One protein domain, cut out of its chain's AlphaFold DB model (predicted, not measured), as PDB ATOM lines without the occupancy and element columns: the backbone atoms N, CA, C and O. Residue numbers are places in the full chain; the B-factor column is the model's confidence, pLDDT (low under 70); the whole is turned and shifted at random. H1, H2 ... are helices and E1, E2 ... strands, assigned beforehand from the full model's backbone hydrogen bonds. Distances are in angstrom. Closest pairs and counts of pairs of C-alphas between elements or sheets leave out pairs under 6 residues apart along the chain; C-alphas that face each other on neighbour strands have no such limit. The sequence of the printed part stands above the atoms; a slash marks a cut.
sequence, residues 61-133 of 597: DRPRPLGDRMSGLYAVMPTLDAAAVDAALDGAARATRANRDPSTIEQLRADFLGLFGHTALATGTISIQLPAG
ATOM      1  N   ASP A  61     201.060 205.377  78.215       77.62
ATOM      2  CA  ASP A  61     201.768 205.068  76.973       77.62
ATOM      3  C   ASP A  61     202.730 203.879  77.206       77.62
ATOM      4  O   ASP A  61     203.259 203.703  78.304       77.62
ATOM      5  N   ARG A  62     203.017 203.069  76.172       75.12
ATOM      6  CA  ARG A  62     204.117 202.081  76.237       75.12
ATOM      7  C   ARG A  62     205.443 202.809  76.561       75.12
ATOM      8  O   ARG A  62     205.629 203.920  76.053       75.12
ATOM      9  N   PRO A  63     206.373 202.209  77.337       78.75
ATOM     10  CA  PRO A  63     207.663 202.837  77.608       78.75
ATOM     11  C   PRO A  63     208.421 203.092  76.302       78.75
ATOM     12  O   PRO A  63     208.416 202.255  75.399       78.75
ATOM     13  N   ARG A  64     209.059 204.259  76.195       71.19
ATOM     14  CA  ARG A  64     209.778 204.703  74.996       71.19
ATOM     15  C   ARG A  64     211.274 204.813  75.298       71.19
ATOM     16  O   ARG A  64     211.621 205.625  76.156       71.19
ATOM     17  N   PRO A  65     212.156 204.059  74.621       71.00
ATOM     18  CA  PRO A  65     213.600 204.186  74.811       71.00
ATOM     19  C   PRO A  65     214.096 205.607  74.536       71.00
ATOM     20  O   PRO A  65     213.686 206.229  73.556       71.00
ATOM     21  N   LEU A  66     214.980 206.101  75.403       72.94
ATOM     22  CA  LEU A  66     215.592 207.434  75.303       72.94
ATOM     23  C   LEU A  66     217.092 207.379  74.959       72.94
ATOM     24  O   LEU A  66     217.682 208.413  74.666       72.94
ATOM     25  N   GLY A  67     217.692 206.185  74.983       67.31
ATOM     26  CA  GLY A  67     219.144 205.979  74.984       67.31
ATOM     27  C   GLY A  67     219.640 205.515  76.357       67.31
ATOM     28  O   GLY A  67     218.867 205.452  77.309       67.31
ATOM     29  N   ASP A  68     220.915 205.133  76.452       77.62
ATOM     30  CA  ASP A  68     221.655 204.911  77.710       77.62
ATOM     31  C   ASP A  68     220.980 204.003  78.764       77.62
ATOM     32  O   ASP A  68     221.194 204.144  79.970       77.62
ATOM     33  N   ARG A  69     220.209 203.008  78.291       68.88
ATOM     34  CA  ARG A  69     219.358 202.068  79.065       68.88
ATOM     35  C   ARG A  69     218.096 202.688  79.681       68.88
ATOM     36  O   ARG A  69     217.323 201.978  80.319       68.88
ATOM     37  N   MET A  70     217.856 203.976  79.468       79.44
ATOM     38  CA  MET A  70     216.700 204.699  79.987       79.44
ATOM     39  C   MET A  70     215.497 204.577  79.043       79.44
ATOM     40  O   MET A  70     215.624 204.592  77.816       79.44
ATOM     41  N   SER A  71     214.299 204.489  79.619       79.06
ATOM     42  CA  SER A  71     213.030 204.553  78.889       79.06
ATOM     43  C   SER A  71     212.057 205.477  79.608       79.06
ATOM     44  O   SER A  71     211.830 205.330  80.805       79.06
ATOM     45  N   GLY A  72     211.464 206.417  78.876       81.94
ATOM     46  CA  GLY A  72     210.423 207.295  79.395       81.94
ATOM     47  C   GLY A  72     209.070 206.589  79.399       81.94
ATOM     48  O   GLY A  72     208.635 206.076  78.366       81.94
ATOM     49  N   LEU A  73     208.386 206.598  80.542       87.00
ATOM     50  CA  LEU A  73     206.976 206.232  80.661       87.00
ATOM     51  C   LEU A  73     206.154 207.517  80.813       87.00
ATOM     52  O   LEU A  73     206.561 208.421  81.540       87.00
ATOM     53  N   TYR A  74     205.007 207.614  80.139       88.00
ATOM     54  CA  TYR A  74     204.126 208.778  80.245       88.00
ATOM     55  C   TYR A  74     202.688 208.349  80.529       88.00
ATOM     56  O   TYR A  74     202.158 207.456  79.866       88.00
ATOM     57  N   ALA A  75     202.059 209.002  81.502       87.00
ATOM     58  CA  ALA A  75     200.691 208.740  81.919       87.00
ATOM     59  C   ALA A  75     199.827 210.000  81.780       87.00
ATOM     60  O   ALA A  75     200.273 211.116  82.037       87.00
ATOM     61  N   VAL A  76     198.568 209.796  81.401       88.31
ATOM     62  CA  VAL A  76     197.496 210.790  81.484       88.31
ATOM     63  C   VAL A  76     196.413 210.186  82.363       88.31
ATOM     64  O   VAL A  76     195.904 209.106  82.067       88.31
ATOM     65  N   MET A  77     196.078 210.865  83.449       89.50
ATOM     66  CA  MET A  77     195.194 210.377  84.509       89.50
ATOM     67  C   MET A  77     194.458 211.561  85.158       89.50
ATOM     68  O   MET A  77     194.888 212.704  84.973       89.50
ATOM     69  N   PRO A  78     193.341 211.322  85.871       86.88
ATOM     70  CA  PRO A  78     192.697 212.330  86.711       86.88
ATOM     71  C   PRO A  78     193.685 213.015  87.666       86.88
ATOM     72  O   PRO A  78     194.633 212.400  88.147       86.88
ATOM     73  N   THR A  79     193.454 214.296  87.960       81.38
ATOM     74  CA  THR A  79     194.387 215.124  88.745       81.38
ATOM     75  C   THR A  79     194.617 214.596  90.165       81.38
ATOM     76  O   THR A  79     195.726 214.707  90.678       81.38
ATOM     77  N   LEU A  80     193.592 214.004  90.790       80.69
ATOM     78  CA  LEU A  80     193.703 213.420  92.130       80.69
ATOM     79  C   LEU A  80     194.528 212.127  92.107       80.69
ATOM     80  O   LEU A  80     195.438 211.989  92.916       80.69
ATOM     81  N   ASP A  81     194.294 211.239  91.136       84.19
ATOM     82  CA  ASP A  81     195.092 210.024  90.917       84.19
ATOM     83  C   ASP A  81     196.574 210.373  90.688       84.19
ATOM     84  O   ASP A  81     197.463 209.753  91.270       84.19
ATOM     85  N   ALA A  82     196.840 211.409  89.882       78.94
ATOM     86  CA  ALA A  82     198.190 211.906  89.622       78.94
ATOM     87  C   ALA A  82     198.869 212.424  90.898       78.94
ATOM     88  O   ALA A  82     200.008 212.054  91.173       78.94
ATOM     89  N   ALA A  83     198.164 213.234  91.695       75.25
ATOM     90  CA  ALA A  83     198.672 213.745  92.966       75.25
ATOM     91  C   ALA A  83     198.881 212.631  94.009       75.25
ATOM     92  O   ALA A  83     199.832 212.691  94.783       75.25
ATOM     93  N   ALA A  84     198.036 211.595  94.014       77.50
ATOM     94  CA  ALA A  84     198.176 210.443  94.901       77.50
ATOM     95  C   ALA A  84     199.406 209.590  94.548       77.50
ATOM     96  O   ALA A  84     200.164 209.215  95.442       77.50
ATOM     97  N   VAL A  85     199.646 209.325  93.257       85.81
ATOM     98  CA  VAL A  85     200.867 208.643  92.789       85.81
ATOM     99  C   VAL A  85     202.110 209.479  93.100       85.81
ATOM    100  O   VAL A  85     203.097 208.941  93.598       85.81
ATOM    101  N   ASP A  86     202.058 210.790  92.856       85.94
ATOM    102  CA  ASP A  86     203.172 211.703  93.115       85.94
ATOM    103  C   ASP A  86     203.551 211.749  94.605       85.94
ATOM    104  O   ASP A  86     204.700 211.481  94.963       85.94
ATOM    105  N   ALA A  87     202.569 211.981  95.481       80.19
ATOM    106  CA  ALA A  87     202.766 212.034  96.926       80.19
ATOM    107  C   ALA A  87     203.209 210.686  97.523       80.19
ATOM    108  O   ALA A  87     204.015 210.666  98.455       80.19
ATOM    109  N   ALA A  88     202.734 209.556  96.983       83.94
ATOM    110  CA  ALA A  88     203.182 208.232  97.409       83.94
ATOM    111  C   ALA A  88     204.660 207.984  97.055       83.94
ATOM    112  O   ALA A  88     205.418 207.495  97.895       83.94
ATOM    113  N   LEU A  89     205.085 208.355  95.841       89.25
ATOM    114  CA  LEU A  89     206.478 208.214  95.408       89.25
ATOM    115  C   LEU A  89     207.409 209.185  96.147       89.25
ATOM    116  O   LEU A  89     208.483 208.773  96.581       89.25
ATOM    117  N   ASP A  90     207.015 210.448  96.325       89.56
ATOM    118  CA  ASP A  90     207.786 211.447  97.080       89.56
ATOM    119  C   ASP A  90     207.900 211.075  98.570       89.56
ATOM    120  O   ASP A  90     208.991 211.118  99.140       89.56
ATOM    121  N   GLY A  91     206.812 210.609  99.191       82.69
ATOM    122  CA  GLY A  91     206.820 210.106 100.566       82.69
ATOM    123  C   GLY A  91     207.768 208.919 100.757       82.69
ATOM    124  O   GLY A  91     208.602 208.934 101.667       82.69
ATOM    125  N   ALA A  92     207.706 207.924  99.866       81.50
ATOM    126  CA  ALA A  92     208.604 206.769  99.890       81.50
ATOM    127  C   ALA A  92     210.074 207.172  99.652       81.50
ATOM    128  O   ALA A  92     210.966 206.762 100.398       81.50
ATOM    129  N   ALA A  93     210.334 208.039  98.669       86.50
ATOM    130  CA  ALA A  93     211.672 208.541  98.368       86.50
ATOM    131  C   ALA A  93     212.286 209.330  99.535       86.50
ATOM    132  O   ALA A  93     213.453 209.121  99.869       86.50
ATOM    133  N   ARG A  94     211.510 210.192 100.206       86.06
ATOM    134  CA  ARG A  94     211.969 210.923 101.399       86.06
ATOM    135  C   ARG A  94     212.238 209.994 102.580       86.06
ATOM    136  O   ARG A  94     213.236 210.198 103.269       86.06
ATOM    137  N   ALA A  95     211.415 208.964 102.785       85.62
ATOM    138  CA  ALA A  95     211.647 207.957 103.821       85.62
ATOM    139  C   ALA A  95     212.970 207.198 103.593       85.62
ATOM    140  O   ALA A  95     213.780 207.092 104.513       85.62
ATOM    141  N   THR A  96     213.259 206.761 102.362       86.88
ATOM    142  CA  THR A  96     214.554 206.133 102.032       86.88
ATOM    143  C   THR A  96     215.723 207.117 102.143       86.88
ATOM    144  O   THR A  96     216.762 206.778 102.709       86.88
ATOM    145  N   ARG A  97     215.565 208.367 101.686       83.12
ATOM    146  CA  ARG A  97     216.605 209.407 101.792       83.12
ATOM    147  C   ARG A  97     216.947 209.756 103.247       83.12
ATOM    148  O   ARG A  97     218.105 210.059 103.533       83.12
ATOM    149  N   ALA A  98     215.988 209.670 104.173       85.38
ATOM    150  CA  ALA A  98     216.233 209.846 105.609       85.38
ATOM    151  C   ALA A  98     217.195 208.785 106.181       85.38
ATOM    152  O   ALA A  98     218.004 209.099 107.054       85.38
ATOM    153  N   ASN A  99     217.212 207.574 105.610       85.19
ATOM    154  CA  ASN A  99     218.160 206.503 105.943       85.19
ATOM    155  C   ASN A  99     219.573 206.722 105.354       85.19
ATOM    156  O   ASN A  99     220.383 205.800 105.318       85.19
ATOM    157  N   ARG A 100     219.886 207.954 104.918       81.25
ATOM    158  CA  ARG A 100     221.168 208.389 104.331       81.25
ATOM    159  C   ARG A 100     221.535 207.721 102.998       81.25
ATOM    160  O   ARG A 100     222.714 207.676 102.652       81.25
ATOM    161  N   ASP A 101     220.548 207.264 102.224       83.06
ATOM    162  CA  ASP A 101     220.791 206.824 100.845       83.06
ATOM    163  C   ASP A 101     221.394 207.978 100.009       83.06
ATOM    164  O   ASP A 101     220.864 209.096 100.059       83.06
ATOM    165  N   PRO A 102     222.492 207.764  99.255       84.88
ATOM    166  CA  PRO A 102     223.171 208.823  98.505       84.88
ATOM    167  C   PRO A 102     222.379 209.341  97.291       84.88
ATOM    168  O   PRO A 102     222.653 210.453  96.829       84.88
ATOM    169  N   SER A 103     221.381 208.599  96.811       89.31
ATOM    170  CA  SER A 103     220.598 208.890  95.605       89.31
ATOM    171  C   SER A 103     219.696 210.119  95.760       89.31
ATOM    172  O   SER A 103     219.229 210.457  96.849       89.31
ATOM    173  N   THR A 104     219.430 210.812  94.652       92.88
ATOM    174  CA  THR A 104     218.484 211.939  94.623       92.88
ATOM    175  C   THR A 104     217.041 211.463  94.818       92.88
ATOM    176  O   THR A 104     216.709 210.314  94.528       92.88
ATOM    177  N   ILE A 105     216.158 212.367  95.258       89.06
ATOM    178  CA  ILE A 105     214.720 212.083  95.394       89.06
ATOM    179  C   ILE A 105     214.120 211.601  94.062       89.06
ATOM    180  O   ILE A 105     213.352 210.647  94.065       89.06
ATOM    181  N   GLU A 106     214.533 212.169  92.926       89.56
ATOM    182  CA  GLU A 106     214.054 211.751  91.600       89.56
ATOM    183  C   GLU A 106     214.478 210.326  91.222       89.56
ATOM    184  O   GLU A 106     213.680 209.582  90.652       89.56
ATOM    185  N   GLN A 107     215.704 209.918  91.572       91.31
ATOM    186  CA  GLN A 107     216.155 208.534  91.386       91.31
ATOM    187  C   GLN A 107     215.322 207.580  92.248       91.31
ATOM    188  O   GLN A 107     214.741 206.641  91.719       91.31
ATOM    189  N   LEU A 108     215.150 207.892  93.535       89.56
ATOM    190  CA  LEU A 108     214.348 207.072  94.447       89.56
ATOM    191  C   LEU A 108     212.868 206.995  94.015       89.56
ATOM    192  O   LEU A 108     212.276 205.918  94.067       89.56
ATOM    193  N   ARG A 109     212.271 208.090  93.518       91.00
ATOM    194  CA  ARG A 109     210.911 208.102  92.936       91.00
ATOM    195  C   ARG A 109     210.816 207.185  91.708       91.00
ATOM    196  O   ARG A 109     209.835 206.454  91.572       91.00
ATOM    197  N   ALA A 110     211.834 207.172  90.844       87.94
ATOM    198  CA  ALA A 110     211.899 206.259  89.702       87.94
ATOM    199  C   ALA A 110     212.092 204.788  90.129       87.94
ATOM    200  O   ALA A 110     211.416 203.907  89.594       87.94
ATOM    201  N   ASP A 111     212.944 204.525  91.122       89.31
ATOM    202  CA  ASP A 111     213.203 203.180  91.648       89.31
ATOM    203  C   ASP A 111     211.959 202.584  92.327       89.31
ATOM    204  O   ASP A 111     211.617 201.428  92.072       89.31
ATOM    205  N   PHE A 112     211.208 203.371  93.110       86.25
ATOM    206  CA  PHE A 112     209.932 202.934  93.692       86.25
ATOM    207  C   PHE A 112     208.861 202.647  92.625       86.25
ATOM    208  O   PHE A 112     208.140 201.649  92.729       86.25
ATOM    209  N   LEU A 113     208.789 203.457  91.563       87.75
ATOM    210  CA  LEU A 113     207.890 203.209  90.430       87.75
ATOM    211  C   LEU A 113     208.270 201.923  89.666       87.75
ATOM    212  O   LEU A 113     207.392 201.150  89.272       87.75
ATOM    213  N   GLY A 114     209.569 201.651  89.502       80.00
ATOM    214  CA  GLY A 114     210.074 200.390  88.952       80.00
ATOM    215  C   GLY A 114     209.766 199.187  89.850       80.00
ATOM    216  O   GLY A 114     209.291 198.154  89.372       80.00
ATOM    217  N   LEU A 115     209.966 199.326  91.165       83.00
ATOM    218  CA  LEU A 115     209.705 198.292  92.169       83.00
ATOM    219  C   LEU A 115     208.231 197.858  92.192       83.00
ATOM    220  O   LEU A 115     207.951 196.660  92.287       83.00
ATOM    221  N   PHE A 116     207.289 198.790  92.027       81.06
ATOM    222  CA  PHE A 116     205.865 198.473  91.861       81.06
ATOM    223  C   PHE A 116     205.621 197.549  90.651       81.06
ATOM    224  O   PHE A 116     204.954 196.519  90.768       81.06
ATOM    225  N   GLY A 117     206.235 197.847  89.500       75.81
ATOM    226  CA  GLY A 117     206.154 196.990  88.312       75.81
ATOM    227  C   GLY A 117     206.785 195.607  88.523       75.81
ATOM    228  O   GLY A 117     206.194 194.585  88.163       75.81
ATOM    229  N   HIS A 118     207.962 195.548  89.150       68.19
ATOM    230  CA  HIS A 118     208.666 194.288  89.409       68.19
ATOM    231  C   HIS A 118     207.965 193.389  90.441       68.19
ATOM    232  O   HIS A 118     208.000 192.165  90.287       68.19
ATOM    233  N   THR A 119     207.312 193.960  91.457       69.75
ATOM    234  CA  THR A 119     206.553 193.206  92.474       69.75
ATOM    235  C   THR A 119     205.209 192.702  91.938       69.75
ATOM    236  O   THR A 119     204.854 191.547  92.189       69.75
ATOM    237  N   ALA A 120     204.512 193.486  91.109       70.31
ATOM    238  CA  ALA A 120     203.327 193.022  90.384       70.31
ATOM    239  C   ALA A 120     203.652 191.841  89.445       70.31
ATOM    240  O   ALA A 120     202.944 190.831  89.441       70.31
ATOM    241  N   LEU A 121     204.769 191.922  88.706       70.06
ATOM    242  CA  LEU A 121     205.271 190.827  87.863       70.06
ATOM    243  C   LEU A 121     205.708 189.593  88.672       70.06
ATOM    244  O   LEU A 121     205.510 188.475  88.209       70.06
ATOM    245  N   ALA A 122     206.296 189.775  89.859       63.97
ATOM    246  CA  ALA A 122     206.757 188.667  90.701       63.97
ATOM    247  C   ALA A 122     205.616 187.902  91.394       63.97
ATOM    248  O   ALA A 122     205.719 186.696  91.582       63.97
ATOM    249  N   THR A 123     204.538 188.591  91.777       68.25
ATOM    250  CA  THR A 123     203.397 187.989  92.498       68.25
ATOM    251  C   THR A 123     202.263 187.527  91.581       68.25
ATOM    252  O   THR A 123     201.335 186.861  92.037       68.25
ATOM    253  N   GLY A 124     202.285 187.908  90.299       69.69
ATOM    254  CA  GLY A 124     201.176 187.669  89.373       69.69
ATOM    255  C   GLY A 124     199.939 188.540  89.639       69.69
ATOM    256  O   GLY A 124     198.920 188.364  88.967       69.69
ATOM    257  N   THR A 125     200.016 189.497  90.573       77.25
ATOM    258  CA  THR A 125     198.891 190.347  90.987       77.25
ATOM    259  C   THR A 125     199.320 191.774  91.318       77.25
ATOM    260  O   THR A 125     200.314 191.976  92.008       77.25
ATOM    261  N   ILE A 126     198.516 192.770  90.947       81.62
ATOM    262  CA  ILE A 126     198.543 194.083  91.607       81.62
ATOM    263  C   ILE A 126     197.633 193.976  92.831       81.62
ATOM    264  O   ILE A 126     196.449 193.679  92.687       81.62
ATOM    265  N   SER A 127     198.179 194.172  94.031       81.12
ATOM    266  CA  SER A 127     197.419 194.100  95.287       81.12
ATOM    267  C   SER A 127     197.156 195.507  95.828       81.12
ATOM    268  O   SER A 127     198.089 196.298  95.932       81.12
ATOM    269  N   ILE A 128     195.904 195.810  96.172       78.38
ATOM    270  CA  ILE A 128     195.468 197.089  96.748       78.38
ATOM    271  C   ILE A 128     194.684 196.792  98.028       78.38
ATOM    272  O   ILE A 128     193.746 195.997  98.011       78.38
ATOM    273  N   GLN A 129     195.063 197.422  99.136       79.69
ATOM    274  CA  GLN A 129     194.355 197.317 100.411       79.69
ATOM    275  C   GLN A 129     193.441 198.534 100.585       79.69
ATOM    276  O   GLN A 129     193.899 199.670 100.472       79.69
ATOM    277  N   LEU A 130     192.154 198.294 100.836       73.69
ATOM    278  CA  LEU A 130     191.115 199.320 100.975       73.69
ATOM    279  C   LEU A 130     190.379 199.161 102.314       73.69
ATOM    280  O   LEU A 130     190.368 198.056 102.861       73.69
ATOM    281  N   PRO A 131     189.723 200.206 102.845       76.31
ATOM    282  CA  PRO A 131     188.760 200.054 103.935       76.31
ATOM    283  C   PRO A 131     187.627 199.086 103.559       76.31
ATOM    284  O   PRO A 131     187.152 199.075 102.422       76.31
ATOM    285  N   ALA A 132     187.173 198.277 104.513       71.06
ATOM    286  CA  ALA A 132     186.035 197.385 104.329       71.06
ATOM    287  C   ALA A 132     184.761 198.187 104.006       71.06
ATOM    288  O   ALA A 132     184.509 199.230 104.604       71.06
ATOM    289  N   GLY A 133     183.972 197.701 103.045       66.12
ATOM    290  CA  GLY A 133     182.817 198.431 102.508       66.12
ATOM    291  C   GLY A 133     183.148 199.419 101.380       66.12
ATOM    292  O   GLY A 133     182.232 200.041 100.852       66.12
TER     293      GLY A 133
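Overview. This is residues 61 to 133 of the 597 residues of the protein "HNHc domain-containing protein" of Occultella aeris (UniProt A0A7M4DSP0). Two long helices meet in a V, the last part of H1 touching the first part of H2 and their other ends spreading away from each other. A small two-stranded hairpin, E1 and E2, lies off to one side, away from H2, and E3 leads away from the far end of H2 as an arm, with residues 128 to 133 sticking out. The printed part has 73 residues, with two named helices and three named strands in the order E1, E2, H1, H2, E3; the sheet has the order E1 - E2 and is antiparallel. The class is mixed, helices and strands. The whole is loose, with a radius of gyration of the C-alphas of 14.2 A and spans of 46 by 33 by 29 A.

Arrangement. The sheet is made of E1, residues 64 to 67, and E2, residues 70 to 72, a hairpin whose N-to-C directions stand at 145 degrees. N 66 and O 70 are within hydrogen-bond range at 2.9 A, and so are N 72 and O 64 at 2.8 A. H1, residues 79 to 98, touches H2, residues 105 to 123, and their closest C-alphas, those of Ala 93 and Leu 108, are 5.0 A apart. H1 touches H2 with residues 89 to 97 alone, and H2 touches H1 with residues 105 to 113 alone. The lines of H1 and H2 are about perpendicular, at 75 degrees. In H1 every O i to N i+4 pair is within hydrogen-bond range, and in H2 14 of 15 are. E3, residues 125 to 131, pairs with no named strand. The closest C-alphas of H2 and E3, those of Ala 120 and Ile 126, are 5.1 A apart. E1 is apart from H1, H2 and E3, E2 is apart from H2 and E3, and H1 is apart from E3.

Along the chain. E1 begins at C-alpha 64, at (209.778, 204.703, 74.996). H1 measures 28.1 A from C-alpha 79, at (194.387, 215.124, 88.745), to C-alpha 98. H2 measures 26.8 A from first to last C-alpha. E3 measures 19.1 A and ends at C-alpha 131, at (188.760, 200.054, 103.935).

Size, cuts and confidence. The two C-alphas farthest apart, those of Asp 68 and Gly 133, are 46.5 A apart. The printed part has no cut. The links E1 to E2 and H2 to E3 are tight, the other two are short, and no link is long. Residues 77 to 84, 120 to 125 and 128 to 133 stand free. The mean pLDDT of the printed part is 80.8; residues 67, 69, 118 to 119, 122 to 124 and 133 are under 70.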